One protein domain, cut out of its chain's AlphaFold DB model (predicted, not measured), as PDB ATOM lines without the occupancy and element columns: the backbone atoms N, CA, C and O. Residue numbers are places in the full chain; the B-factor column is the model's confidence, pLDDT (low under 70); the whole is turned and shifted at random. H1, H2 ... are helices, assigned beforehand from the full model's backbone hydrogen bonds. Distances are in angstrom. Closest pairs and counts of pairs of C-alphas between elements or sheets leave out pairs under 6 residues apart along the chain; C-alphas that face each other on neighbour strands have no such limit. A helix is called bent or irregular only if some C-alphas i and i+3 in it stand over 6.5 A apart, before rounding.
ATOM      1  N   SER A   2      52.785 109.585 156.520       87.56
ATOM      2  CA  SER A   2      51.665 109.895 155.623       87.56
ATOM      3  C   SER A   2      51.040 108.601 155.090       87.56
ATOM      4  O   SER A   2      51.728 107.585 155.001       87.56
ATOM      5  N   GLU A   3      49.768 108.633 154.689       85.75
ATOM      6  CA  GLU A   3      49.120 107.535 153.949       85.75
ATOM      7  C   GLU A   3      49.946 107.144 152.707       85.75
ATOM      8  O   GLU A   3      50.151 105.970 152.415       85.75
ATOM      9  N   THR A   4      50.543 108.134 152.039       89.25
ATOM     10  CA  THR A   4      51.446 107.922 150.900       89.25
ATOM     11  C   THR A   4      52.727 107.173 151.268       89.25
ATOM     12  O   THR A   4      53.244 106.418 150.447       89.25
ATOM     13  N   ASP A   5      53.254 107.370 152.482       88.69
ATOM     14  CA  ASP A   5      54.459 106.666 152.945       88.69
ATOM     15  C   ASP A   5      54.145 105.203 153.261       88.69
ATOM     16  O   ASP A   5      54.968 104.324 153.017       88.69
ATOM     17  N   GLN A   6      52.943 104.944 153.783       86.75
ATOM     18  CA  GLN A   6      52.452 103.591 154.029       86.75
ATOM     19  C   GLN A   6      52.248 102.854 152.705       86.75
ATOM     20  O   GLN A   6      52.791 101.767 152.531       86.75
ATOM     21  N   LEU A   7      51.593 103.500 151.736       87.06
ATOM     22  CA  LEU A   7      51.388 102.936 150.404       87.06
ATOM     23  C   LEU A   7      52.712 102.635 149.695       87.06
ATOM     24  O   LEU A   7      52.878 101.561 149.123       87.06
ATOM     25  N   ARG A   8      53.685 103.552 149.758       86.50
ATOM     26  CA  ARG A   8      55.021 103.300 149.204       86.50
ATOM     27  C   ARG A   8      55.690 102.108 149.887       86.50
ATOM     28  O   ARG A   8      56.215 101.243 149.199       86.50
ATOM     29  N   GLY A   9      55.619 102.025 151.214       87.38
ATOM     30  CA  GLY A   9      56.148 100.885 151.963       87.38
ATOM     31  C   GLY A   9      55.440  99.559 151.666       87.38
ATOM     32  O   GLY A   9      56.046  98.500 151.829       87.38
ATOM     33  N   ASP A  10      54.174  99.588 151.245       84.19
ATOM     34  CA  ASP A  10      53.424  98.409 150.800       84.19
ATOM     35  C   ASP A  10      53.826  97.966 149.389       84.19
ATOM     36  O   ASP A  10      53.995  96.764 149.167       84.19
ATOM     37  N   ILE A  11      54.063  98.918 148.481       81.81
ATOM     38  CA  ILE A  11      54.573  98.670 147.122       81.81
ATOM     39  C   ILE A  11      55.994  98.107 147.170       81.81
ATOM     40  O   ILE A  11      56.278  97.068 146.575       81.81
ATOM     41  N   ASP A  12      56.887  98.759 147.915       81.94
ATOM     42  CA  ASP A  12      58.289  98.344 148.021       81.94
ATOM     43  C   ASP A  12      58.434  96.965 148.677       81.94
ATOM     44  O   ASP A  12      59.419  96.275 148.444       81.94
ATOM     45  N   ALA A  13      57.449  96.558 149.484       80.00
ATOM     46  CA  ALA A  13      57.403  95.242 150.107       80.00
ATOM     47  C   ALA A  13      56.584  94.207 149.316       80.00
ATOM     48  O   ALA A  13      56.352  93.108 149.840       80.00
ATOM     49  N   GLY A  14      56.075  94.557 148.129       75.50
ATOM     50  CA  GLY A  14      55.288  93.678 147.262       75.50
ATOM     51  C   GLY A  14      53.950  93.227 147.858       75.50
ATOM     52  O   GLY A  14      53.466  92.146 147.529       75.50
ATOM     53  N   ARG A  15      53.363  94.000 148.783       79.88
ATOM     54  CA  ARG A  15      52.073  93.682 149.433       79.88
ATOM     55  C   ARG A  15      50.859  94.088 148.597       79.88
ATOM     56  O   ARG A  15      49.755  93.634 148.875       79.88
ATOM     57  N   THR A  16      51.061  94.925 147.587       81.56
ATOM     58  CA  THR A  16      50.001  95.468 146.728       81.56
ATOM     59  C   THR A  16      49.605  94.549 145.571       81.56
ATOM     60  O   THR A  16      48.575  94.786 144.946       81.56
ATOM     61  N   GLY A  17      50.363  93.479 145.302       73.25
ATOM     62  CA  GLY A  17      50.018  92.485 144.277       73.25
ATOM     63  C   GLY A  17      50.096  92.997 142.834       73.25
ATOM     64  O   GLY A  17      49.642  92.314 141.921       73.25
ATOM     65  N   GLU A  18      50.682  94.174 142.599       73.44
ATOM     66  CA  GLU A  18      50.887  94.739 141.260       73.44
ATOM     67  C   GLU A  18      51.992  94.017 140.479       73.44
ATOM     68  O   GLU A  18      52.056  94.113 139.253       73.44
ATOM     69  N   LYS A  19      52.864  93.285 141.183       69.12
ATOM     70  CA  LYS A  19      53.945  92.485 140.601       69.12
ATOM     71  C   LYS A  19      53.589  91.008 140.661       69.12
ATOM     72  O   LYS A  19      53.506  90.420 141.736       69.12
ATOM     73  N   VAL A  20      53.441  90.399 139.489       70.06
ATOM     74  CA  VAL A  20      53.263  88.952 139.354       70.06
ATOM     75  C   VAL A  20      54.633  88.319 139.079       70.06
ATOM     76  O   VAL A  20      55.253  88.657 138.068       70.06
ATOM     77  N   PRO A  21      55.139  87.414 139.940       65.81
ATOM     78  CA  PRO A  21      56.366  86.673 139.679       65.81
ATOM     79  C   PRO A  21      56.091  85.591 138.626       65.81
ATOM     80  O   PRO A  21      55.818  84.436 138.946       65.81
ATOM     81  N   PHE A  22      56.132  85.981 137.354       72.88
ATOM     82  CA  PHE A  22      55.986  85.082 136.212       72.88
ATOM     83  C   PHE A  22      57.300  85.001 135.437       72.88
ATOM     84  O   PHE A  22      57.987  86.006 135.249       72.88
ATOM     85  N   SER A  23      57.662  83.797 134.996       72.38
ATOM     86  CA  SER A  23      58.867  83.597 134.195       72.38
ATOM     87  C   SER A  23      58.640  84.189 132.806       72.38
ATOM     88  O   SER A  23      57.738  83.745 132.102       72.38
ATOM     89  N   ASP A  24      59.433  85.187 132.416       74.94
ATOM     90  CA  ASP A  24      59.341  85.794 131.087       74.94
ATOM     91  C   ASP A  24      59.684  84.751 129.998       74.94
ATOM     92  O   ASP A  24      60.818  84.264 129.967       74.94
ATOM     93  N   PRO A  25      58.742  84.386 129.102       73.62
ATOM     94  CA  PRO A  25      58.998  83.425 128.027       73.62
ATOM     95  C   PRO A  25      60.018  83.919 126.997       73.62
ATOM     96  O   PRO A  25      60.606  83.107 126.286       73.62
ATOM     97  N   ALA A  26      60.203  85.238 126.891       75.25
ATOM     98  CA  ALA A  26      61.159  85.872 125.994       75.25
ATOM     99  C   ALA A  26      62.493  86.197 126.686       75.25
ATOM    100  O   ALA A  26      63.360  86.805 126.054       75.25
ATOM    101  N   ALA A  27      62.686  85.783 127.948       76.50
ATOM    102  CA  ALA A  27      63.963  85.935 128.630       76.50
ATOM    103  C   ALA A  27      65.062  85.241 127.815       76.50
ATOM    104  O   ALA A  27      65.070  84.017 127.654       76.50
ATOM    105  N   ALA A  28      65.981  86.041 127.277       70.38
ATOM    106  CA  ALA A  28      67.087  85.526 126.494       70.38
ATOM    107  C   ALA A  28      67.986  84.630 127.369       70.38
ATOM    108  O   ALA A  28      68.161  84.911 128.562       70.38
ATOM    109  N   PRO A  29      68.588  83.571 126.797       67.88
ATOM    110  CA  PRO A  29      69.639  82.826 127.473       67.88
ATOM    111  C   PRO A  29      70.725  83.779 127.991       67.88
ATOM    112  O   PRO A  29      71.140  84.713 127.300       67.88
ATOM    113  N   LEU A  30      71.195  83.540 129.217       65.62
ATOM    114  CA  LEU A  30      72.325  84.269 129.792       65.62
ATOM    115  C   LEU A  30      73.497  84.278 128.794       65.62
ATOM    116  O   LEU A  30      73.999  83.217 128.426       65.62
ATOM    117  N   GLY A  31      73.917  85.472 128.367       63.41
ATOM    118  CA  GLY A  31      75.033  85.668 127.435       63.41
ATOM    119  C   GLY A  31      74.657  86.093 126.010       63.41
ATOM    120  O   GLY A  31      75.564  86.431 125.260       63.41
ATOM    121  N   THR A  32      73.373  86.146 125.624       64.38
ATOM    122  CA  THR A  32      72.988  86.612 124.272       64.38
ATOM    123  C   THR A  32      73.357  88.077 124.012       64.38
ATOM    124  O   THR A  32      73.792  88.393 122.909       64.38
ATOM    125  N   ASP A  33      73.228  88.964 125.008       68.12
ATOM    126  CA  ASP A  33      73.596  90.384 124.858       68.12
ATOM    127  C   ASP A  33      75.115  90.558 124.702       68.12
ATOM    128  O   ASP A  33      75.577  91.227 123.782       68.12
ATOM    129  N   ASP A  34      75.902  89.845 125.515       72.75
ATOM    130  CA  ASP A  34      77.364  89.826 125.406       72.75
ATOM    131  C   ASP A  34      77.826  89.233 124.060       72.75
ATOM    132  O   ASP A  34      78.719  89.781 123.413       72.75
ATOM    133  N   GLU A  35      77.197  88.152 123.584       71.69
ATOM    134  CA  GLU A  35      77.474  87.572 122.263       71.69
ATOM    135  C   GLU A  35      77.102  88.531 121.117       71.69
ATOM    136  O   GLU A  35      77.875  88.667 120.164       71.69
ATOM    137  N   ALA A  36      75.979  89.250 121.221       74.81
ATOM    138  CA  ALA A  36      75.566  90.266 120.250       74.81
ATOM    139  C   ALA A  36      76.470  91.513 120.276       74.81
ATOM    140  O   ALA A  36      76.724  92.117 119.232       74.81
ATOM    141  N   ALA A  37      77.017  91.859 121.442       78.44
ATOM    142  CA  ALA A  37      78.003  92.919 121.629       78.44
ATOM    143  C   ALA A  37      79.431  92.509 121.213       78.44
ATOM    144  O   ALA A  37      80.366  93.289 121.396       78.44
ATOM    145  N   GLY A  38      79.634  91.297 120.679       79.25
ATOM    146  CA  GLY A  38      80.940  90.806 120.225       79.25
ATOM    147  C   GLY A  38      81.864  90.307 121.344       79.25
ATOM    148  O   GLY A  38      83.060  90.135 121.113       79.25
ATOM    149  N   HIS A  39      81.325  90.048 122.534       80.75
ATOM    150  CA  HIS A  39      82.033  89.550 123.715       80.75
ATOM    151  C   HIS A  39      81.586  88.115 124.056       80.75
ATOM    152  O   HIS A  39      80.956  87.882 125.087       80.75
ATOM    153  N   PRO A  40      81.901  87.114 123.213       78.19
ATOM    154  CA  PRO A  40      81.458  85.747 123.447       78.19
ATOM    155  C   PRO A  40      82.008  85.188 124.765       78.19
ATOM    156  O   PRO A  40      83.171  85.401 125.126       78.19
ATOM    157  N   ALA A  41      81.184  84.415 125.473       75.62
ATOM    158  CA  ALA A  41      81.584  83.794 126.728       75.62
ATOM    159  C   ALA A  41      82.741  82.794 126.530       75.62
ATOM    160  O   ALA A  41      82.754  81.971 125.606       75.62
ATOM    161  N   THR A  42      83.712  82.820 127.447       79.94
ATOM    162  CA  THR A  42      84.804  81.838 127.487       79.94
ATOM    163  C   THR A  42      84.261  80.431 127.776       79.94
ATOM    164  O   THR A  42      83.168  80.260 128.318       79.94
ATOM    165  N   SER A  43      85.008  79.389 127.398       76.75
ATOM    166  CA  SER A  43      84.629  77.982 127.631       76.75
ATOM    167  C   SER A  43      84.334  77.681 129.105       76.75
ATOM    168  O   SER A  43      83.368  76.991 129.414       76.75
ATOM    169  N   GLU A  44      85.119  78.261 130.008       76.31
ATOM    170  CA  GLU A  44      84.967  78.137 131.460       76.31
ATOM    171  C   GLU A  44      83.651  78.758 131.959       76.31
ATOM    172  O   GLU A  44      82.906  78.137 132.716       76.31
ATOM    173  N   ARG A  45      83.300  79.950 131.452       72.44
ATOM    174  CA  ARG A  45      82.050  80.650 131.788       72.44
ATOM    175  C   ARG A  45      80.822  79.913 131.246       72.44
ATOM    176  O   ARG A  45      79.804  79.848 131.929       72.44
ATOM    177  N   ARG A  46      80.933  79.292 130.066       73.56
ATOM    178  CA  ARG A  46      79.883  78.422 129.505       73.56
ATOM    179  C   ARG A  46      79.665  77.160 130.335       73.56
ATOM    180  O   ARG A  46      78.522  76.794 130.568       73.56
ATOM    181  N   ALA A  47      80.732  76.531 130.827       74.25
ATOM    182  CA  ALA A  47      80.619  75.373 131.715       74.25
ATOM    183  C   ALA A  47      79.954  75.733 133.057       74.25
ATOM    184  O   ALA A  47      79.151  74.961 133.573       74.25
ATOM    185  N   MET A  48      80.236  76.928 133.584       69.56
ATOM    186  CA  MET A  48      79.615  77.445 134.808       69.56
ATOM    187  C   MET A  48      78.118  77.745 134.622       69.56
ATOM    188  O   MET A  48      77.319  77.443 135.503       69.56
ATOM    189  N   ALA A  49      77.737  78.290 133.462       65.94
ATOM    190  CA  ALA A  49      76.345  78.571 133.105       65.94
ATOM    191  C   ALA A  49      75.536  77.308 132.743       65.94
ATOM    192  O   ALA A  49      74.322  77.295 132.916       65.94
ATOM    193  N   ALA A  50      76.200  76.252 132.260       66.38
ATOM    194  CA  ALA A  50      75.587  74.959 131.939       66.38
ATOM    195  C   ALA A  50      75.340  74.066 133.169       66.38
ATOM    196  O   ALA A  50      74.742  72.995 133.040       66.38
ATOM    197  N   GLY A  51      75.805  74.480 134.354       63.56
ATOM    198  CA  GLY A  51      75.431  73.840 135.610       63.56
ATOM    199  C   GLY A  51      73.910  73.862 135.810       63.56
ATOM    200  O   GLY A  51      73.226  74.689 135.203       63.56
ATOM    201  N   PRO A  52      73.349  72.961 136.641       51.34
ATOM    202  CA  PRO A  52      71.929  73.007 136.956       51.34
ATOM    203  C   PRO A  52      71.592  74.427 137.405       51.34
ATOM    204  O   PRO A  52      72.245  74.954 138.309       51.34
ATOM    205  N   VAL A  53      70.606  75.045 136.747       55.38
ATOM    206  CA  VAL A  53      70.029  76.318 137.178       55.38
ATOM    207  C   VAL A  53      69.410  76.032 138.537       55.38
ATOM    208  O   VAL A  53      68.271  75.580 138.644       55.38
TER     209      VAL A  53
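AT A GLANCE: This is residues 2 to 53 of the 104 residues of an uncharacterized protein of Ancylobacter aquaticus (UniProt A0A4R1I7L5). Three separate helices are strung along an open, drawn-out chain: H1 makes one end, the long bare stretch of residues 13 to 31 arches away from it, and at the far end H2, the link after it and H3 form a loose hook in which the chain turns back. No two of the helices pack on each other, and there is no common core. The printed part has 52 residues with three named helices, in the order H1, H2, H3, and no named strand. The class is all helix, though under half of the residues, 22 of the 52, are in named elements. The whole is extended, with a radius of gyration of the C-alphas of 18.6 A, and its C-alphas span 53 by 25 by 20 A.

HOW THE PARTS SIT: From the first residue onward, H1, residues 3 to 12, comes first and touches no helix. A long link of 19 residues leads from it to H2, residues 32 to 36, and these two helices are apart, with no C-alpha of the one within 8 A of the other. Within that link residues 20 to 28 stand free, with no C-alpha 8 or more residues away along the chain within 10 A. Residues 33 to 38, of which 33 to 36 belong to H2, stand free by the same measure. A short link of 6 residues joins H2 to H3, residues 43 to 49, and these two are apart as well. H1 and H3 are also apart. In H1, H2 and H3 every O i to N i+4 pair is within hydrogen-bond range.

IN THESE COORDINATES: H1 runs from Glu 3, with its C-alpha at (49.120, 107.535, 153.949), to Asp 12, with its C-alpha at (58.289, 98.344, 148.021), and is 14.3 A long from first to last C-alpha. H2 runs from Thr 32 to Ala 36 and is 6.0 A long. H3 runs from Ser 43 to Ala 49, 9.9 A, and its last C-alpha is at (76.345, 78.571, 133.105). No helix is bent or irregular.

THE WHOLE: The outline is a rod, and the two C-alphas farthest apart are those of Ser 2 and Ser 43, at 53.7 A. The C-alphas of the first and last printed residues, Ser 2 and Val 53, are 42.5 A apart. The printed part has no cut. The link from H1 to H2, residues 13 to 31, is long. The mean pLDDT of the printed part is 75.0, and 13 residues are under 70: residue 19, residue 21, residues 29 to 33 and residues 48 to 53.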